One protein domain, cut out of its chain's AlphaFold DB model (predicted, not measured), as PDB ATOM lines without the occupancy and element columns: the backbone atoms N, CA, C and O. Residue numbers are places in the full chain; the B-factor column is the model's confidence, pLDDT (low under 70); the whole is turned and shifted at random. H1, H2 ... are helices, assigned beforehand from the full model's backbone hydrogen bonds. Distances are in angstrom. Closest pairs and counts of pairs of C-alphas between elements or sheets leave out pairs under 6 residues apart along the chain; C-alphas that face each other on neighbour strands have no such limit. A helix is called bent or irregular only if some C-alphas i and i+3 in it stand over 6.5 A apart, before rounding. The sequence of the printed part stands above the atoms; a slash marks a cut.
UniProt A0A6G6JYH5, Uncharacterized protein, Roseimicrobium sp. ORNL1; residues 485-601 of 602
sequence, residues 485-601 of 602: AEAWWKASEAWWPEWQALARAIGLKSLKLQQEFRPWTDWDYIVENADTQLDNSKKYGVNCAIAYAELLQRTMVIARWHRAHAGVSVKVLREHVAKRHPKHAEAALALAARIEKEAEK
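What this domain is: This is residues 485 to 601 of the 602 residues of an uncharacterized protein of Roseimicrobium sp. ORNL1 (UniProt A0A6G6JYH5). Four long helices make an irregular bundle, with H5, H6 and H7 folding back one on the next and the bent helix H1 along the remaining side, touching H7 with both arms and H5 with its first arm. H4 folds back on the beginning of H5 at one end, where residues 538 to 543 stick out, and the short helices H2 and H3 lie beyond H5, away from H7. The printed part has 117 residues with seven named helices, H1 to H7 in that order along the chain, and no named strand; its class is all helix. It is compact, with a radius of gyration of the C-alphas of 13.5 A, and the C-alphas span 42 by 32 by 25 A along their three main axes.

Where its parts are: Find C-alpha 485 at (242.804, 285.366, 186.102), where H1, residues 485 to 505, begins. By its hydrogen bonds it was assigned as one helix, but it is bent: C-alphas 494 and 497 are 7.0 A apart. Read it as two arms, H1a, residues 485 to 494, 14.6 A long, and H1b, residues 497 to 505, 12.3 A long, at a steep tilt of 48 degrees. Further on come H2, residues 513 to 517, H3, residues 523 to 528, and H4, residues 530 to 540, 15.4 A long. H5, residues 544 to 561, begins at C-alpha 544 (271.286, 300.472, 176.023) and is 26.0 A long. H6, residues 563 to 580, is 25.5 A long, irregular, with C-alphas 564 and 567 at 7.4 A, and has a kink of 28 degrees near residue 573. H7, residues 582 to 600, is 26.7 A long and irregular too, with C-alphas 583 and 586 at 7.8 A; it ends at C-alpha 600 (240.742, 290.441, 174.234).

How they stand to each other: Start at H5, the hub, which touches three other helices. With residues 552 to 560 alone it touches H6 in a hairpin, opposite ways at 34 degrees, a tilt only just shallow; the closest C-alphas, of Ala 559 and Ala 566, are 4.6 A apart. Go on to H6 and H7, a hairpin at a shallow tilt of 15 degrees, where the C-alphas of Ala 578 and Ala 585 come closest, at 3.8 A. H7 touches H1b with residues 584 to 591 alone, opposite ways at a shallow tilt of 24 degrees, closest at the C-alphas of Glu 498 and Leu 591, 7.1 A. H1a touches residues 560 to 561 of H5 alone, at a steep tilt of 54 degrees; the closest C-alphas, of Ser 492 and Arg 560, are 5.4 A apart. H1a also touches H7, closest at the C-alphas of Ala 491 and Glu 598, 6.8 A. H5 and H7 are apart, and so are H1b and H6. Back at residues 544 to 551, H5 touches H4 in a hairpin at a shallow tilt of 10 degrees, with the C-alphas of Ser 537 and Cys 544 closest, at 5.3 A. H2 is close to H5 but not clearly touching, at 6.3 A between the C-alphas of Glu 516 and Val 557. H3 is likewise close to H6 but not clearly touching, at 6.8 A between the C-alphas of Val 527 and Val 568. Every O i to N i+4 pair is within hydrogen-bond range in H1b, H2, H3, H4 and H5, against 5 of 6 in H1a, 9 of 14 in H6 and 13 of 15 in H7.

The domain as a whole: Look for the greatest distance between the C-alphas of Glu 486 and Gly 541, 41.9 A. The printed part has no cut. The link from H1 to H2 is short, and the other links between helices are tight. Residues 538 to 543, of which 538 to 540 belong to H4, stand free. The mean pLDDT of the printed part is 78.3, and residues 510 to 548 are under 70.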
ATOM      1  N   ALA A 485     241.366 285.409 185.825       90.94
ATOM      2  CA  ALA A 485     242.804 285.366 186.102       90.94
ATOM      3  C   ALA A 485     243.395 283.971 185.823       90.94
ATOM      4  O   ALA A 485     244.387 283.868 185.110       90.94
ATOM      5  N   GLU A 486     242.742 282.894 186.269       92.12
ATOM      6  CA  GLU A 486     243.132 281.514 185.943       92.12
ATOM      7  C   GLU A 486     243.103 281.240 184.438       92.12
ATOM      8  O   GLU A 486     244.045 280.662 183.892       92.12
ATOM      9  N   ALA A 487     242.054 281.696 183.744       91.88
ATOM     10  CA  ALA A 487     241.977 281.601 182.290       91.88
ATOM     11  C   ALA A 487     243.153 282.322 181.613       91.88
ATOM     12  O   ALA A 487     243.744 281.781 180.675       91.88
ATOM     13  N   TRP A 488     243.534 283.503 182.115       93.25
ATOM     14  CA  TRP A 488     244.701 284.234 181.628       93.25
ATOM     15  C   TRP A 488     246.005 283.482 181.888       93.25
ATOM     16  O   TRP A 488     246.793 283.305 180.960       93.25
ATOM     17  N   TRP A 489     246.228 282.986 183.107       92.62
ATOM     18  CA  TRP A 489     247.433 282.227 183.437       92.62
ATOM     19  C   TRP A 489     247.559 280.985 182.558       92.62
ATOM     20  O   TRP A 489     248.615 280.769 181.965       92.62
ATOM     21  N   LYS A 490     246.465 280.245 182.352       92.00
ATOM     22  CA  LYS A 490     246.420 279.100 181.434       92.00
ATOM     23  C   LYS A 490     246.717 279.496 179.984       92.00
ATOM     24  O   LYS A 490     247.465 278.795 179.304       92.00
ATOM     25  N   ALA A 491     246.165 280.611 179.502       92.12
ATOM     26  CA  ALA A 491     246.479 281.127 178.170       92.12
ATOM     27  C   ALA A 491     247.961 281.526 178.057       92.12
ATOM     28  O   ALA A 491     248.602 281.248 177.042       92.12
ATOM     29  N   SER A 492     248.522 282.106 179.122       92.81
ATOM     30  CA  SER A 492     249.922 282.521 179.194       92.81
ATOM     31  C   SER A 492     250.911 281.368 179.119       92.81
ATOM     32  O   SER A 492     251.923 281.472 178.424       92.81
ATOM     33  N   GLU A 493     250.585 280.225 179.731       91.25
ATOM     34  CA  GLU A 493     251.398 279.012 179.632       91.25
ATOM     35  C   GLU A 493     251.587 278.568 178.177       91.25
ATOM     36  O   GLU A 493     252.630 278.015 177.830       91.25
ATOM     37  N   ALA A 494     250.604 278.833 177.315       91.31
ATOM     38  CA  ALA A 494     250.621 278.372 175.937       91.31
ATOM     39  C   ALA A 494     251.515 279.222 175.017       91.31
ATOM     40  O   ALA A 494     252.010 278.694 174.023       91.31
ATOM     41  N   TRP A 495     251.724 280.511 175.318       94.06
ATOM     42  CA  TRP A 495     252.599 281.398 174.532       94.06
ATOM     43  C   TRP A 495     253.954 281.678 175.201       94.06
ATOM     44  O   TRP A 495     254.888 282.140 174.545       94.06
ATOM     45  N   TRP A 496     254.124 281.352 176.487       93.06
ATOM     46  CA  TRP A 496     255.397 281.538 177.191       93.06
ATOM     47  C   TRP A 496     256.597 280.803 176.552       93.06
ATOM     48  O   TRP A 496     257.668 281.410 176.442       93.06
ATOM     49  N   PRO A 497     256.475 279.547 176.067       92.88
ATOM     50  CA  PRO A 497     257.574 278.867 175.376       92.88
ATOM     51  C   PRO A 497     258.020 279.571 174.088       92.88
ATOM     52  O   PRO A 497     259.212 279.568 173.776       92.88
ATOM     53  N   GLU A 498     257.092 280.208 173.367       94.19
ATOM     54  CA  GLU A 498     257.382 280.980 172.151       94.19
ATOM     55  C   GLU A 498     258.174 282.241 172.481       94.19
ATOM     56  O   GLU A 498     259.187 282.515 171.837       94.19
ATOM     57  N   TRP A 499     257.787 282.952 173.545       93.44
ATOM     58  CA  TRP A 499     258.593 284.050 174.075       93.44
ATOM     59  C   TRP A 499     260.002 283.584 174.454       93.44
ATOM     60  O   TRP A 499     260.982 284.192 174.036       93.44
ATOM     61  N   GLN A 500     260.128 282.488 175.204       91.88
ATOM     62  CA  GLN A 500     261.429 281.954 175.625       91.88
ATOM     63  C   GLN A 500     262.312 281.571 174.426       91.88
ATOM     64  O   GLN A 500     263.525 281.794 174.450       91.88
ATOM     65  N   ALA A 501     261.722 281.008 173.369       91.88
ATOM     66  CA  ALA A 501     262.428 280.694 172.131       91.88
ATOM     67  C   ALA A 501     262.875 281.963 171.391       91.88
ATOM     68  O   ALA A 501     264.044 282.066 171.016       91.88
ATOM     69  N   LEU A 502     261.980 282.945 171.249       93.12
ATOM     70  CA  LEU A 502     262.277 284.237 170.637       93.12
ATOM     71  C   LEU A 502     263.388 284.965 171.400       93.12
ATOM     72  O   LEU A 502     264.374 285.364 170.791       93.12
ATOM     73  N   ALA A 503     263.277 285.061 172.727       90.75
ATOM     74  CA  ALA A 503     264.259 285.689 173.602       90.75
ATOM     75  C   ALA A 503     265.659 285.084 173.415       90.75
ATOM     76  O   ALA A 503     266.627 285.825 173.259       90.75
ATOM     77  N   ARG A 504     265.772 283.749 173.339       90.75
ATOM     78  CA  ARG A 504     267.046 283.079 173.021       90.75
ATOM     79  C   ARG A 504     267.553 283.433 171.623       90.75
ATOM     80  O   ARG A 504     268.739 283.709 171.469       90.75
ATOM     81  N   ALA A 505     266.671 283.448 170.622       89.56
ATOM     82  CA  ALA A 505     267.034 283.751 169.239       89.56
ATOM     83  C   ALA A 505     267.565 285.185 169.065       89.56
ATOM     84  O   ALA A 505     268.517 285.402 168.319       89.56
ATOM     85  N   ILE A 506     267.018 286.150 169.812       87.56
ATOM     86  CA  ILE A 506     267.488 287.545 169.815       87.56
ATOM     87  C   ILE A 506     268.626 287.813 170.818       87.56
ATOM     88  O   ILE A 506     269.001 288.964 171.030       87.56
ATOM     89  N   GLY A 507     269.209 286.765 171.414       86.25
ATOM     90  CA  GLY A 507     270.394 286.866 172.271       86.25
ATOM     91  C   GLY A 507     270.125 287.345 173.700       86.25
ATOM     92  O   GLY A 507     271.059 287.750 174.395       86.25
ATOM     93  N   LEU A 508     268.876 287.299 174.167       84.50
ATOM     94  CA  LEU A 508     268.544 287.610 175.551       84.50
ATOM     95  C   LEU A 508     268.894 286.421 176.459       84.50
ATOM     96  O   LEU A 508     268.495 285.281 176.210       84.50
ATOM     97  N   LYS A 509     269.625 286.682 177.546       77.81
ATOM     98  CA  LYS A 509     269.934 285.668 178.568       77.81
ATOM     99  C   LYS A 509     268.663 285.322 179.325       77.81
ATOM    100  O   LYS A 509     268.024 286.242 179.798       77.81
ATOM    101  N   SER A 510     268.311 284.051 179.503       69.38
ATOM    102  CA  SER A 510     267.129 283.691 180.303       69.38
ATOM    103  C   SER A 510     267.160 284.392 181.665       69.38
ATOM    104  O   SER A 510     268.201 284.372 182.333       69.38
ATOM    105  N   LEU A 511     266.034 284.976 182.077       66.88
ATOM    106  CA  LEU A 511     265.906 285.507 183.427       66.88
ATOM    107  C   LEU A 511     266.184 284.397 184.438       66.88
ATOM    108  O   LEU A 511     265.765 283.250 184.265       66.88
ATOM    109  N   LYS A 512     266.888 284.737 185.517       69.31
ATOM    110  CA  LYS A 512     266.870 283.881 186.703       69.31
ATOM    111  C   LYS A 512     265.445 283.903 187.247       69.31
ATOM    112  O   LYS A 512     264.829 284.959 187.265       69.31
ATOM    113  N   LEU A 513     264.948 282.781 187.762       69.44
ATOM    114  CA  LEU A 513     263.592 282.706 188.319       69.44
ATOM    115  C   LEU A 513     263.351 283.769 189.420       69.44
ATOM    116  O   LEU A 513     262.285 284.358 189.496       69.44
ATOM    117  N   GLN A 514     264.394 284.132 190.178       65.06
ATOM    118  CA  GLN A 514     264.406 285.261 191.130       65.06
ATOM    119  C   GLN A 514     263.979 286.598 190.507       65.06
ATOM    120  O   GLN A 514     263.348 287.417 191.161       65.06
ATOM    121  N   GLN A 515     264.333 286.828 189.245       65.19
ATOM    122  CA  GLN A 515     263.961 288.023 188.493       65.19
ATOM    123  C   GLN A 515     262.528 287.931 187.949       65.19
ATOM    124  O   GLN A 515     261.948 288.969 187.648       65.19
ATOM    125  N   GLU A 516     261.942 286.728 187.865       65.31
ATOM    126  CA  GLU A 516     260.503 286.563 187.623       65.31
ATOM    127  C   GLU A 516     259.676 286.915 188.877       65.31
ATOM    128  O   GLU A 516     258.585 287.461 188.737       65.31
ATOM    129  N   PHE A 517     260.216 286.671 190.084       58.94
ATOM    130  CA  PHE A 517     259.572 286.973 191.381       58.94
ATOM    131  C   PHE A 517     259.734 288.392 191.881       58.94
ATOM    132  O   PHE A 517     259.004 288.800 192.774       58.94
ATOM    133  N   ARG A 518     260.687 289.154 191.340       59.19
ATOM    134  CA  ARG A 518     261.026 290.486 191.852       59.19
ATOM    135  C   ARG A 518     260.585 291.606 190.930       59.19
ATOM    136  O   ARG A 518     261.428 292.364 190.436       59.19
ATOM    137  N   PRO A 519     259.277 291.774 190.708       50.34
ATOM    138  CA  PRO A 519     258.802 292.748 189.779       50.34
ATOM    139  C   PRO A 519     258.603 294.039 190.662       50.34
ATOM    140  O   PRO A 519     257.531 294.587 190.854       50.34
ATOM    141  N   TRP A 520     259.662 294.511 191.340       50.59
ATOM    142  CA  TRP A 520     259.611 295.649 192.293       50.59
ATOM    143  C   TRP A 520     259.942 296.987 191.635       50.59
ATOM    144  O   TRP A 520     260.358 297.926 192.305       50.59
ATOM    145  N   THR A 521     259.872 297.058 190.309       52.66
ATOM    146  CA  THR A 521     260.214 298.283 189.580       52.66
ATOM    147  C   THR A 521     258.930 299.045 189.319       52.66
ATOM    148  O   THR A 521     257.911 298.407 189.095       52.66
ATOM    149  N   ASP A 522     258.964 300.373 189.388       51.94
ATOM    150  CA  ASP A 522     257.781 301.204 189.177       51.94
ATOM    151  C   ASP A 522     257.194 300.869 187.804       51.94
ATOM    152  O   ASP A 522     257.850 301.036 186.776       51.94
ATOM    153  N   TRP A 523     256.023 300.240 187.816       54.28
ATOM    154  CA  TRP A 523     255.424 299.635 186.636       54.28
ATOM    155  C   TRP A 523     254.844 300.665 185.722       54.28
ATOM    156  O   TRP A 523     255.105 300.615 184.526       54.28
ATOM    157  N   ASP A 524     254.158 301.633 186.308       49.75
ATOM    158  CA  ASP A 524     253.680 302.791 185.590       49.75
ATOM    159  C   ASP A 524     254.888 303.579 185.082       49.75
ATOM    160  O   ASP A 524     254.914 303.923 183.913       49.75
ATOM    161  N   TYR A 525     255.984 303.704 185.844       54.62
ATOM    162  CA  TYR A 525     257.222 304.292 185.318       54.62
ATOM    163  C   TYR A 525     257.850 303.482 184.175       54.62
ATOM    164  O   TYR A 525     258.253 304.081 183.184       54.62
ATOM    165  N   ILE A 526     257.963 302.151 184.265       53.91
ATOM    166  CA  ILE A 526     258.488 301.314 183.173       53.91
ATOM    167  C   ILE A 526     257.602 301.450 181.939       53.91
ATOM    168  O   ILE A 526     258.131 301.480 180.835       53.91
ATOM    169  N   VAL A 527     256.283 301.519 182.112       52.62
ATOM    170  CA  VAL A 527     255.297 301.600 181.031       52.62
ATOM    171  C   VAL A 527     255.269 303.001 180.410       52.62
ATOM    172  O   VAL A 527     255.434 303.128 179.199       52.62
ATOM    173  N   GLU A 528     255.146 304.052 181.220       57.50
ATOM    174  CA  GLU A 528     255.150 305.467 180.816       57.50
ATOM    175  C   GLU A 528     256.502 305.900 180.248       57.50
ATOM    176  O   GLU A 528     256.570 306.717 179.330       57.50
ATOM    177  N   ASN A 529     257.596 305.334 180.761       54.84
ATOM    178  CA  ASN A 529     258.944 305.630 180.296       54.84
ATOM    179  C   ASN A 529     259.513 304.522 179.419       54.84
ATOM    180  O   ASN A 529     260.691 304.612 179.098       54.84
ATOM    181  N   ALA A 530     258.741 303.517 178.990       59.38
ATOM    182  CA  ALA A 530     259.231 302.534 178.023       59.38
ATOM    183  C   ALA A 530     259.704 303.287 176.778       59.38
ATOM    184  O   ALA A 530     260.880 303.223 176.424       59.38
ATOM    185  N   ASP A 531     258.820 304.104 176.204       58.03
ATOM    186  CA  ASP A 531     259.106 304.935 175.035       58.03
ATOM    187  C   ASP A 531     260.267 305.904 175.308       58.03
ATOM    188  O   ASP A 531     261.224 305.943 174.539       58.03
ATOM    189  N   THR A 532     260.260 306.604 176.450       64.06
ATOM    190  CA  THR A 532     261.320 307.550 176.848       64.06
ATOM    191  C   THR A 532     262.679 306.877 177.062       64.06
ATOM    192  O   THR A 532     263.703 307.392 176.619       64.06
ATOM    193  N   GLN A 533     262.738 305.720 177.725       59.84
ATOM    194  CA  GLN A 533     263.971 304.959 177.924       59.84
ATOM    195  C   GLN A 533     264.460 304.365 176.607       59.84
ATOM    196  O   GLN A 533     265.664 304.354 176.351       59.84
ATOM    197  N   LEU A 534     263.548 303.943 175.734       57.88
ATOM    198  CA  LEU A 534     263.856 303.455 174.394       57.88
ATOM    199  C   LEU A 534     264.316 304.576 173.455       57.88
ATOM    200  O   LEU A 534     265.197 304.335 172.627       57.88
ATOM    201  N   ASP A 535     263.816 305.798 173.595       61.12
ATOM    202  CA  ASP A 535     264.255 306.956 172.814       61.12
ATOM    203  C   ASP A 535     265.559 307.557 173.346       61.12
ATOM    204  O   ASP A 535     266.483 307.810 172.570       61.12
ATOM    205  N   ASN A 536     265.725 307.640 174.667       57.44
ATOM    206  CA  ASN A 536     267.019 307.924 175.289       57.44
ATOM    207  C   ASN A 536     268.060 306.870 174.887       57.44
ATOM    208  O   ASN A 536     269.228 307.198 174.684       57.44
ATOM    209  N   SER A 537     267.636 305.619 174.674       53.88
ATOM    210  CA  SER A 537     268.538 304.566 174.212       53.88
ATOM    211  C   SER A 537     269.113 304.816 172.813       53.88
ATOM    212  O   SER A 537     270.261 304.464 172.543       53.88
ATOM    213  N   LYS A 538     268.351 305.480 171.930       54.66
ATOM    214  CA  LYS A 538     268.834 305.915 170.609       54.66
ATOM    215  C   LYS A 538     269.798 307.099 170.721       54.66
ATOM    216  O   LYS A 538     270.698 307.220 169.899       54.66
ATOM    217  N   LYS A 539     269.607 307.959 171.725       54.56
ATOM    218  CA  LYS A 539     270.339 309.221 171.898       54.56
ATOM    219  C   LYS A 539     271.733 309.060 172.530       54.56
ATOM    220  O   LYS A 539     272.604 309.863 172.224       54.56
ATOM    221  N   TYR A 540     271.964 308.052 173.384       51.34
ATOM    222  CA  TYR A 540     273.169 307.993 174.244       51.34
ATOM    223  C   TYR A 540     274.136 306.807 174.017       51.34
ATOM    224  O   TYR A 540     275.122 306.674 174.739       51.34
ATOM    225  N   GLY A 541     273.919 305.964 173.004       53.12
ATOM    226  CA  GLY A 541     274.970 305.136 172.385       53.12
ATOM    227  C   GLY A 541     275.507 303.904 173.137       53.12
ATOM    228  O   GLY A 541     275.646 302.866 172.501       53.12
ATOM    229  N   VAL A 542     275.819 303.927 174.442       44.69
ATOM    230  CA  VAL A 542     276.449 302.767 175.129       44.69
ATOM    231  C   VAL A 542     276.044 302.655 176.610       44.69
ATOM    232  O   VAL A 542     276.744 303.083 177.515       44.69
ATOM    233  N   ASN A 543     274.865 302.076 176.839       53.06
ATOM    234  CA  ASN A 543     274.444 301.250 178.001       53.06
ATOM    235  C   ASN A 543     273.079 300.572 177.715       53.06
ATOM    236  O   ASN A 543     272.403 300.018 178.582       53.06
ATOM    237  N   CYS A 544     272.664 300.622 176.450       53.84
ATOM    238  CA  CYS A 544     271.286 300.472 176.023       53.84
ATOM    239  C   CYS A 544     270.891 299.034 175.746       53.84
ATOM    240  O   CYS A 544     269.737 298.698 175.944       53.84
ATOM    241  N   ALA A 545     271.821 298.178 175.319       55.66
ATOM    242  CA  ALA A 545     271.510 296.779 175.039       55.66
ATOM    243  C   ALA A 545     271.104 296.020 176.311       55.66
ATOM    244  O   ALA A 545     270.194 295.201 176.262       55.66
ATOM    245  N   ILE A 546     271.736 296.331 177.450       60.12
ATOM    246  CA  ILE A 546     271.412 295.727 178.748       60.12
ATOM    247  C   ILE A 546     270.066 296.259 179.250       60.12
ATOM    248  O   ILE A 546     269.177 295.462 179.521       60.12
ATOM    249  N   ALA A 547     269.878 297.582 179.281       64.88
ATOM    250  CA  ALA A 547     268.610 298.188 179.698       64.88
ATOM    251  C   ALA A 547     267.432 297.745 178.810       64.88
ATOM    252  O   ALA A 547     266.353 297.435 179.301       64.88
ATOM    253  N   TYR A 548     267.655 297.646 177.498       68.69
ATOM    254  CA  TYR A 548     266.675 297.149 176.537       68.69
ATOM    255  C   TYR A 548     266.350 295.669 176.753       68.69
ATOM    256  O   TYR A 548     265.179 295.304 176.783       68.69
ATOM    257  N   ALA A 549     267.367 294.821 176.931       71.81
ATOM    258  CA  ALA A 549     267.179 293.406 177.228       71.81
ATOM    259  C   ALA A 549     266.381 293.202 178.523       71.81
ATOM    260  O   ALA A 549     265.448 292.401 178.549       71.81
ATOM    261  N   GLU A 550     266.713 293.953 179.572       74.75
ATOM    262  CA  GLU A 550     265.993 293.910 180.843       74.75
ATOM    263  C   GLU A 550     264.547 294.388 180.699       74.75
ATOM    264  O   GLU A 550     263.645 293.730 181.215       74.75
ATOM    265  N   LEU A 551     264.308 295.477 179.960       75.69
ATOM    266  CA  LEU A 551     262.965 295.986 179.682       75.69
ATOM    267  C   LEU A 551     262.107 294.936 178.966       75.69
ATOM    268  O   LEU A 551     261.036 294.594 179.463       75.69
ATOM    269  N   LEU A 552     262.603 294.378 177.851       81.19
ATOM    270  CA  LEU A 552     261.908 293.344 177.074       81.19
ATOM    271  C   LEU A 552     261.506 292.148 177.944       81.19
ATOM    272  O   LEU A 552     260.403 291.618 177.836       81.19
ATOM    273  N   GLN A 553     262.419 291.690 178.795       84.25
ATOM    274  CA  GLN A 553     262.176 290.528 179.638       84.25
ATOM    275  C   GLN A 553     261.176 290.810 180.746       84.25
ATOM    276  O   GLN A 553     260.296 289.984 180.995       84.25
ATOM    277  N   ARG A 554     261.284 291.976 181.385       79.44
ATOM    278  CA  ARG A 554     260.384 292.377 182.464       79.44
ATOM    279  C   ARG A 554     258.958 292.534 181.959       79.44
ATOM    280  O   ARG A 554     258.067 291.935 182.550       79.44
ATOM    281  N   THR A 555     258.728 293.236 180.846       81.81
ATOM    282  CA  THR A 555     257.363 293.420 180.316       81.81
ATOM    283  C   THR A 555     256.699 292.079 180.011       81.81
ATOM    284  O   THR A 555     255.549 291.848 180.390       81.81
ATOM    285  N   MET A 556     257.441 291.141 179.414       88.56
ATOM    286  CA  MET A 556     256.921 289.814 179.087       88.56
ATOM    287  C   MET A 556     256.583 288.981 180.331       88.56
ATOM    288  O   MET A 556     255.542 288.322 180.344       88.56
ATOM    289  N   VAL A 557     257.405 289.032 181.387       85.50
ATOM    290  CA  VAL A 557     257.082 288.396 182.681       85.50
ATOM    291  C   VAL A 557     255.825 289.003 183.297       85.50
ATOM    292  O   VAL A 557     254.971 288.264 183.776       85.50
ATOM    293  N   ILE A 558     255.673 290.329 183.272       80.75
ATOM    294  CA  ILE A 558     254.491 290.982 183.852       80.75
ATOM    295  C   ILE A 558     253.240 290.561 183.093       80.75
ATOM    296  O   ILE A 558     252.281 290.112 183.711       80.75
ATOM    297  N   ALA A 559     253.258 290.647 181.760       86.88
ATOM    298  CA  ALA A 559     252.122 290.248 180.937       86.88
ATOM    299  C   ALA A 559     251.737 288.784 181.178       86.88
ATOM    300  O   ALA A 559     250.556 288.459 181.184       86.88
ATOM    301  N   ARG A 560     252.706 287.900 181.447       89.44
ATOM    302  CA  ARG A 560     252.421 286.500 181.786       89.44
ATOM    303  C   ARG A 560     251.504 286.383 183.004       89.44
ATOM    304  O   ARG A 560     250.555 285.609 182.978       89.44
ATOM    305  N   TRP A 561     251.753 287.172 184.044       86.56
ATOM    306  CA  TRP A 561     251.024 287.061 185.308       86.56
ATOM    307  C   TRP A 561     249.834 288.017 185.427       86.56
ATOM    308  O   TRP A 561     248.869 287.700 186.121       86.56
ATOM    309  N   HIS A 562     249.859 289.138 184.704       85.50
ATOM    310  CA  HIS A 562     248.899 290.233 184.836       85.50
ATOM    311  C   HIS A 562     248.351 290.673 183.481       85.50
ATOM    312  O   HIS A 562     249.002 291.400 182.729       85.50
ATOM    313  N   ARG A 563     247.103 290.288 183.196       87.38
ATOM    314  CA  ARG A 563     246.414 290.602 181.930       87.38
ATOM    315  C   ARG A 563     246.411 292.094 181.592       87.38
ATOM    316  O   ARG A 563     246.566 292.441 180.426       87.38
ATOM    317  N   ALA A 564     246.253 292.966 182.591       83.06
ATOM    318  CA  ALA A 564     246.190 294.418 182.400       83.06
ATOM    319  C   ALA A 564     247.427 294.989 181.677       83.06
ATOM    320  O   ALA A 564     247.329 295.996 180.983       83.06
ATOM    321  N   HIS A 565     248.564 294.297 181.766       82.31
ATOM    322  CA  HIS A 565     249.844 294.729 181.205       82.31
ATOM    323  C   HIS A 565     250.178 294.076 179.853       82.31
ATOM    324  O   HIS A 565     251.239 294.330 179.279       82.31
ATOM    325  N   ALA A 566     249.281 293.251 179.299       88.31
ATOM    326  CA  ALA A 566     249.502 292.567 178.023       88.31
ATOM    327  C   ALA A 566     249.737 293.543 176.855       88.31
ATOM    328  O   ALA A 566     250.609 293.300 176.020       88.31
ATOM    329  N   GLY A 567     249.019 294.673 176.823       85.88
ATOM    330  CA  GLY A 567     249.129 295.671 175.752       85.88
ATOM    331  C   GLY A 567     250.532 296.272 175.615       85.88
ATOM    332  O   GLY A 567     251.016 296.481 174.502       85.88
ATOM    333  N   VAL A 568     251.234 296.466 176.734       81.44
ATOM    334  CA  VAL A 568     252.610 296.986 176.742       81.44
ATOM    335  C   VAL A 568     253.557 295.978 176.104       81.44
ATOM    336  O   VAL A 568     254.335 296.327 175.221       81.44
ATOM    337  N   SER A 569     253.451 294.707 176.483       85.75
ATOM    338  CA  SER A 569     254.249 293.631 175.890       85.75
ATOM    339  C   SER A 569     253.985 293.454 174.396       85.75
ATOM    340  O   SER A 569     254.926 293.275 173.623       85.75
ATOM    341  N   VAL A 570     252.727 293.582 173.967       90.69
ATOM    342  CA  VAL A 570     252.340 293.575 172.547       90.69
ATOM    343  C   VAL A 570     253.008 294.724 171.794       90.69
ATOM    344  O   VAL A 570     253.634 294.491 170.756       90.69
ATOM    345  N   LYS A 571     252.937 295.953 172.326       85.81
ATOM    346  CA  LYS A 571     253.615 297.120 171.748       85.81
ATOM    347  C   LYS A 571     255.120 296.885 171.657       85.81
ATOM    348  O   LYS A 571     255.714 297.087 170.601       85.81
ATOM    349  N   VAL A 572     255.725 296.371 172.724       83.94
ATOM    350  CA  VAL A 572     257.161 296.110 172.798       83.94
ATOM    351  C   VAL A 572     257.623 295.080 171.755       83.94
ATOM    352  O   VAL A 572     258.630 295.290 171.069       83.94
ATOM    353  N   LEU A 573     256.875 293.989 171.579       87.94
ATOM    354  CA  LEU A 573     257.150 292.979 170.553       87.94
ATOM    355  C   LEU A 573     257.035 293.564 169.134       87.94
ATOM    356  O   LEU A 573     257.933 293.359 168.312       87.94
ATOM    357  N   ARG A 574     255.966 294.326 168.860       88.44
ATOM    358  CA  ARG A 574     255.699 294.947 167.549       88.44
ATOM    359  C   ARG A 574     256.709 296.029 167.188       88.44
ATOM    360  O   ARG A 574     257.211 296.081 166.068       88.44
ATOM    361  N   GLU A 575     256.995 296.926 168.119       82.38
ATOM    362  CA  GLU A 575     257.742 298.146 167.825       82.38
ATOM    363  C   GLU A 575     259.236 298.010 168.063       82.38
ATOM    364  O   GLU A 575     260.011 298.749 167.451       82.38
ATOM    365  N   HIS A 576     259.667 297.069 168.904       77.81
ATOM    366  CA  HIS A 576     261.083 296.927 169.220       77.81
ATOM    367  C   HIS A 576     261.656 295.612 168.744       77.81
ATOM    368  O   HIS A 576     262.636 295.641 167.999       77.81
ATOM    369  N   VAL A 577     261.053 294.475 169.098       82.62
ATOM    370  CA  VAL A 577     261.606 293.186 168.664       82.62
ATOM    371  C   VAL A 577     261.507 293.059 167.147       82.62
ATOM    372  O   VAL A 577     262.529 292.841 166.498       82.62
ATOM    373  N   ALA A 578     260.333 293.309 166.561       85.69
ATOM    374  CA  ALA A 578     260.163 293.171 165.117       85.69
ATOM    375  C   ALA A 578     260.988 294.181 164.300       85.69
ATOM    376  O   ALA A 578     261.558 293.818 163.273       85.69
ATOM    377  N   LYS A 579     261.128 295.430 164.771       81.06
ATOM    378  CA  LYS A 579     261.921 296.452 164.061       81.06
ATOM    379  C   LYS A 579     263.433 296.244 164.200       81.06
ATOM    380  O   LYS A 579     264.162 296.459 163.237       81.06
ATOM    381  N   ARG A 580     263.927 295.862 165.386       83.06
ATOM    382  CA  ARG A 580     265.376 295.737 165.661       83.06
ATOM    383  C   ARG A 580     265.943 294.366 165.306       83.06
ATOM    384  O   ARG A 580     267.141 294.251 165.070       83.06
ATOM    385  N   HIS A 581     265.095 293.344 165.236       87.12
ATOM    386  CA  HIS A 581     265.479 291.983 164.881       87.12
ATOM    387  C   HIS A 581     264.661 291.510 163.672       87.12
ATOM    388  O   HIS A 581     263.817 290.625 163.815       87.12
ATOM    389  N   PRO A 582     264.909 292.056 162.464       89.88
ATOM    390  CA  PRO A 582     264.090 291.786 161.279       89.88
ATOM    391  C   PRO A 582     264.018 290.294 160.921       89.88
ATOM    392  O   PRO A 582     262.980 289.816 160.478       89.88
ATOM    393  N   LYS A 583     265.079 289.525 161.207       94.62
ATOM    394  CA  LYS A 583     265.104 288.057 161.041       94.62
ATOM    395  C   LYS A 583     264.087 287.308 161.914       94.62
ATOM    396  O   LYS A 583     263.788 286.154 161.638       94.62
ATOM    397  N   HIS A 584     263.586 287.943 162.970       94.56
ATOM    398  CA  HIS A 584     262.632 287.382 163.927       94.56
ATOM    399  C   HIS A 584     261.329 288.195 163.989       94.56
ATOM    400  O   HIS A 584     260.520 287.987 164.892       94.56
ATOM    401  N   ALA A 585     261.118 289.119 163.043       93.25
ATOM    402  CA  ALA A 585     259.971 290.018 163.042       93.25
ATOM    403  C   ALA A 585     258.642 289.275 162.938       93.25
ATOM    404  O   ALA A 585     257.731 289.556 163.706       93.25
ATOM    405  N   GLU A 586     258.554 288.290 162.049       96.12
ATOM    406  CA  GLU A 586     257.352 287.473 161.882       96.12
ATOM    407  C   GLU A 586     256.978 286.742 163.179       96.12
ATOM    408  O   GLU A 586     255.843 286.842 163.638       96.12
ATOM    409  N   ALA A 587     257.952 286.100 163.834       95.50
ATOM    410  CA  ALA A 587     257.741 285.416 165.109       95.50
ATOM    411  C   ALA A 587     257.304 286.384 166.225       95.50
ATOM    412  O   ALA A 587     256.405 286.069 167.003       95.50
ATOM    413  N   ALA A 588     257.906 287.575 166.291       94.75
ATOM    414  CA  ALA A 588     257.534 288.599 167.264       94.75
ATOM    415  C   ALA A 588     256.113 289.134 167.033       94.75
ATOM    416  O   ALA A 588     255.351 289.280 167.986       94.75
ATOM    417  N   LEU A 589     255.741 289.397 165.776       96.31
ATOM    418  CA  LEU A 589     254.407 289.869 165.398       96.31
ATOM    419  C   LEU A 589     253.336 288.799 165.642       96.31
ATOM    420  O   LEU A 589     252.270 289.124 166.163       96.31
ATOM    421  N   ALA A 590     253.630 287.535 165.333       96.50
ATOM    422  CA  ALA A 590     252.741 286.411 165.607       96.50
ATOM    423  C   ALA A 590     252.493 286.241 167.115       96.50
ATOM    424  O   ALA A 590     251.343 286.131 167.545       96.50
ATOM    425  N   LEU A 591     253.557 286.298 167.925       96.38
ATOM    426  CA  LEU A 591     253.451 286.249 169.382       96.38
ATOM    427  C   LEU A 591     252.638 287.433 169.929       96.38
ATOM    428  O   LEU A 591     251.766 287.240 170.772       96.38
ATOM    429  N   ALA A 592     252.876 288.644 169.418       96.12
ATOM    430  CA  ALA A 592     252.136 289.837 169.821       96.12
ATOM    431  C   ALA A 592     250.636 289.717 169.505       96.12
ATOM    432  O   ALA A 592     249.807 289.929 170.385       96.12
ATOM    433  N   ALA A 593     250.283 289.309 168.281       96.00
ATOM    434  CA  ALA A 593     248.893 289.111 167.871       96.00
ATOM    435  C   ALA A 593     248.189 288.040 168.717       96.00
ATOM    436  O   ALA A 593     247.015 288.176 169.057       96.00
ATOM    437  N   ARG A 594     248.909 286.980 169.100       95.25
ATOM    438  CA  ARG A 594     248.374 285.948 169.988       95.25
ATOM    439  C   ARG A 594     248.106 286.483 171.393       95.25
ATOM    440  O   ARG A 594     247.020 286.252 171.910       95.25
ATOM    441  N   ILE A 595     249.071 287.178 171.999       94.81
ATOM    442  CA  ILE A 595     248.915 287.760 173.341       94.81
ATOM    443  C   ILE A 595     247.742 288.743 173.360       94.81
ATOM    444  O   ILE A 595     246.921 288.681 174.269       94.81
ATOM    445  N   GLU A 596     247.639 289.604 172.347       94.81
ATOM    446  CA  GLU A 596     246.539 290.560 172.193       94.81
ATOM    447  C   GLU A 596     245.189 289.845 172.076       94.81
ATOM    448  O   GLU A 596     244.288 290.114 172.864       94.81
ATOM    449  N   LYS A 597     245.079 288.843 171.195       94.12
ATOM    450  CA  LYS A 597     243.854 288.050 171.037       94.12
ATOM    451  C   LYS A 597     243.431 287.353 172.331       94.12
ATOM    452  O   LYS A 597     242.249 287.321 172.652       94.12
ATOM    453  N   GLU A 598     244.366 286.756 173.071       92.75
ATOM    454  CA  GLU A 598     244.045 286.148 174.371       92.75
ATOM    455  C   GLU A 598     243.672 287.210 175.415       92.75
ATOM    456  O   GLU A 598     242.831 286.956 176.275       92.75
ATOM    457  N   ALA A 599     244.263 288.407 175.342       88.88
ATOM    458  CA  ALA A 599     243.927 289.507 176.236       88.88
ATOM    459  C   ALA A 599     242.536 290.072 175.923       88.88
ATOM    460  O   ALA A 599     241.864 290.514 176.847       88.88
ATOM    461  N   GLU A 600     242.075 290.012 174.674       88.06
ATOM    462  CA  GLU A 600     240.742 290.441 174.234       88.06
ATOM    463  C   GLU A 600     239.631 289.435 174.554       88.06
ATOM    464  O   GLU A 600     238.485 289.846 174.706       88.06
ATOM    465  N   LYS A 601     239.942 288.138 174.694       78.31
ATOM    466  CA  LYS A 601     238.959 287.100 175.054       78.31
ATOM    467  C   LYS A 601     238.439 287.291 176.483       78.31
ATOM    468  O   LYS A 601     238.919 286.639 177.410       78.31
TER     469      LYS A 601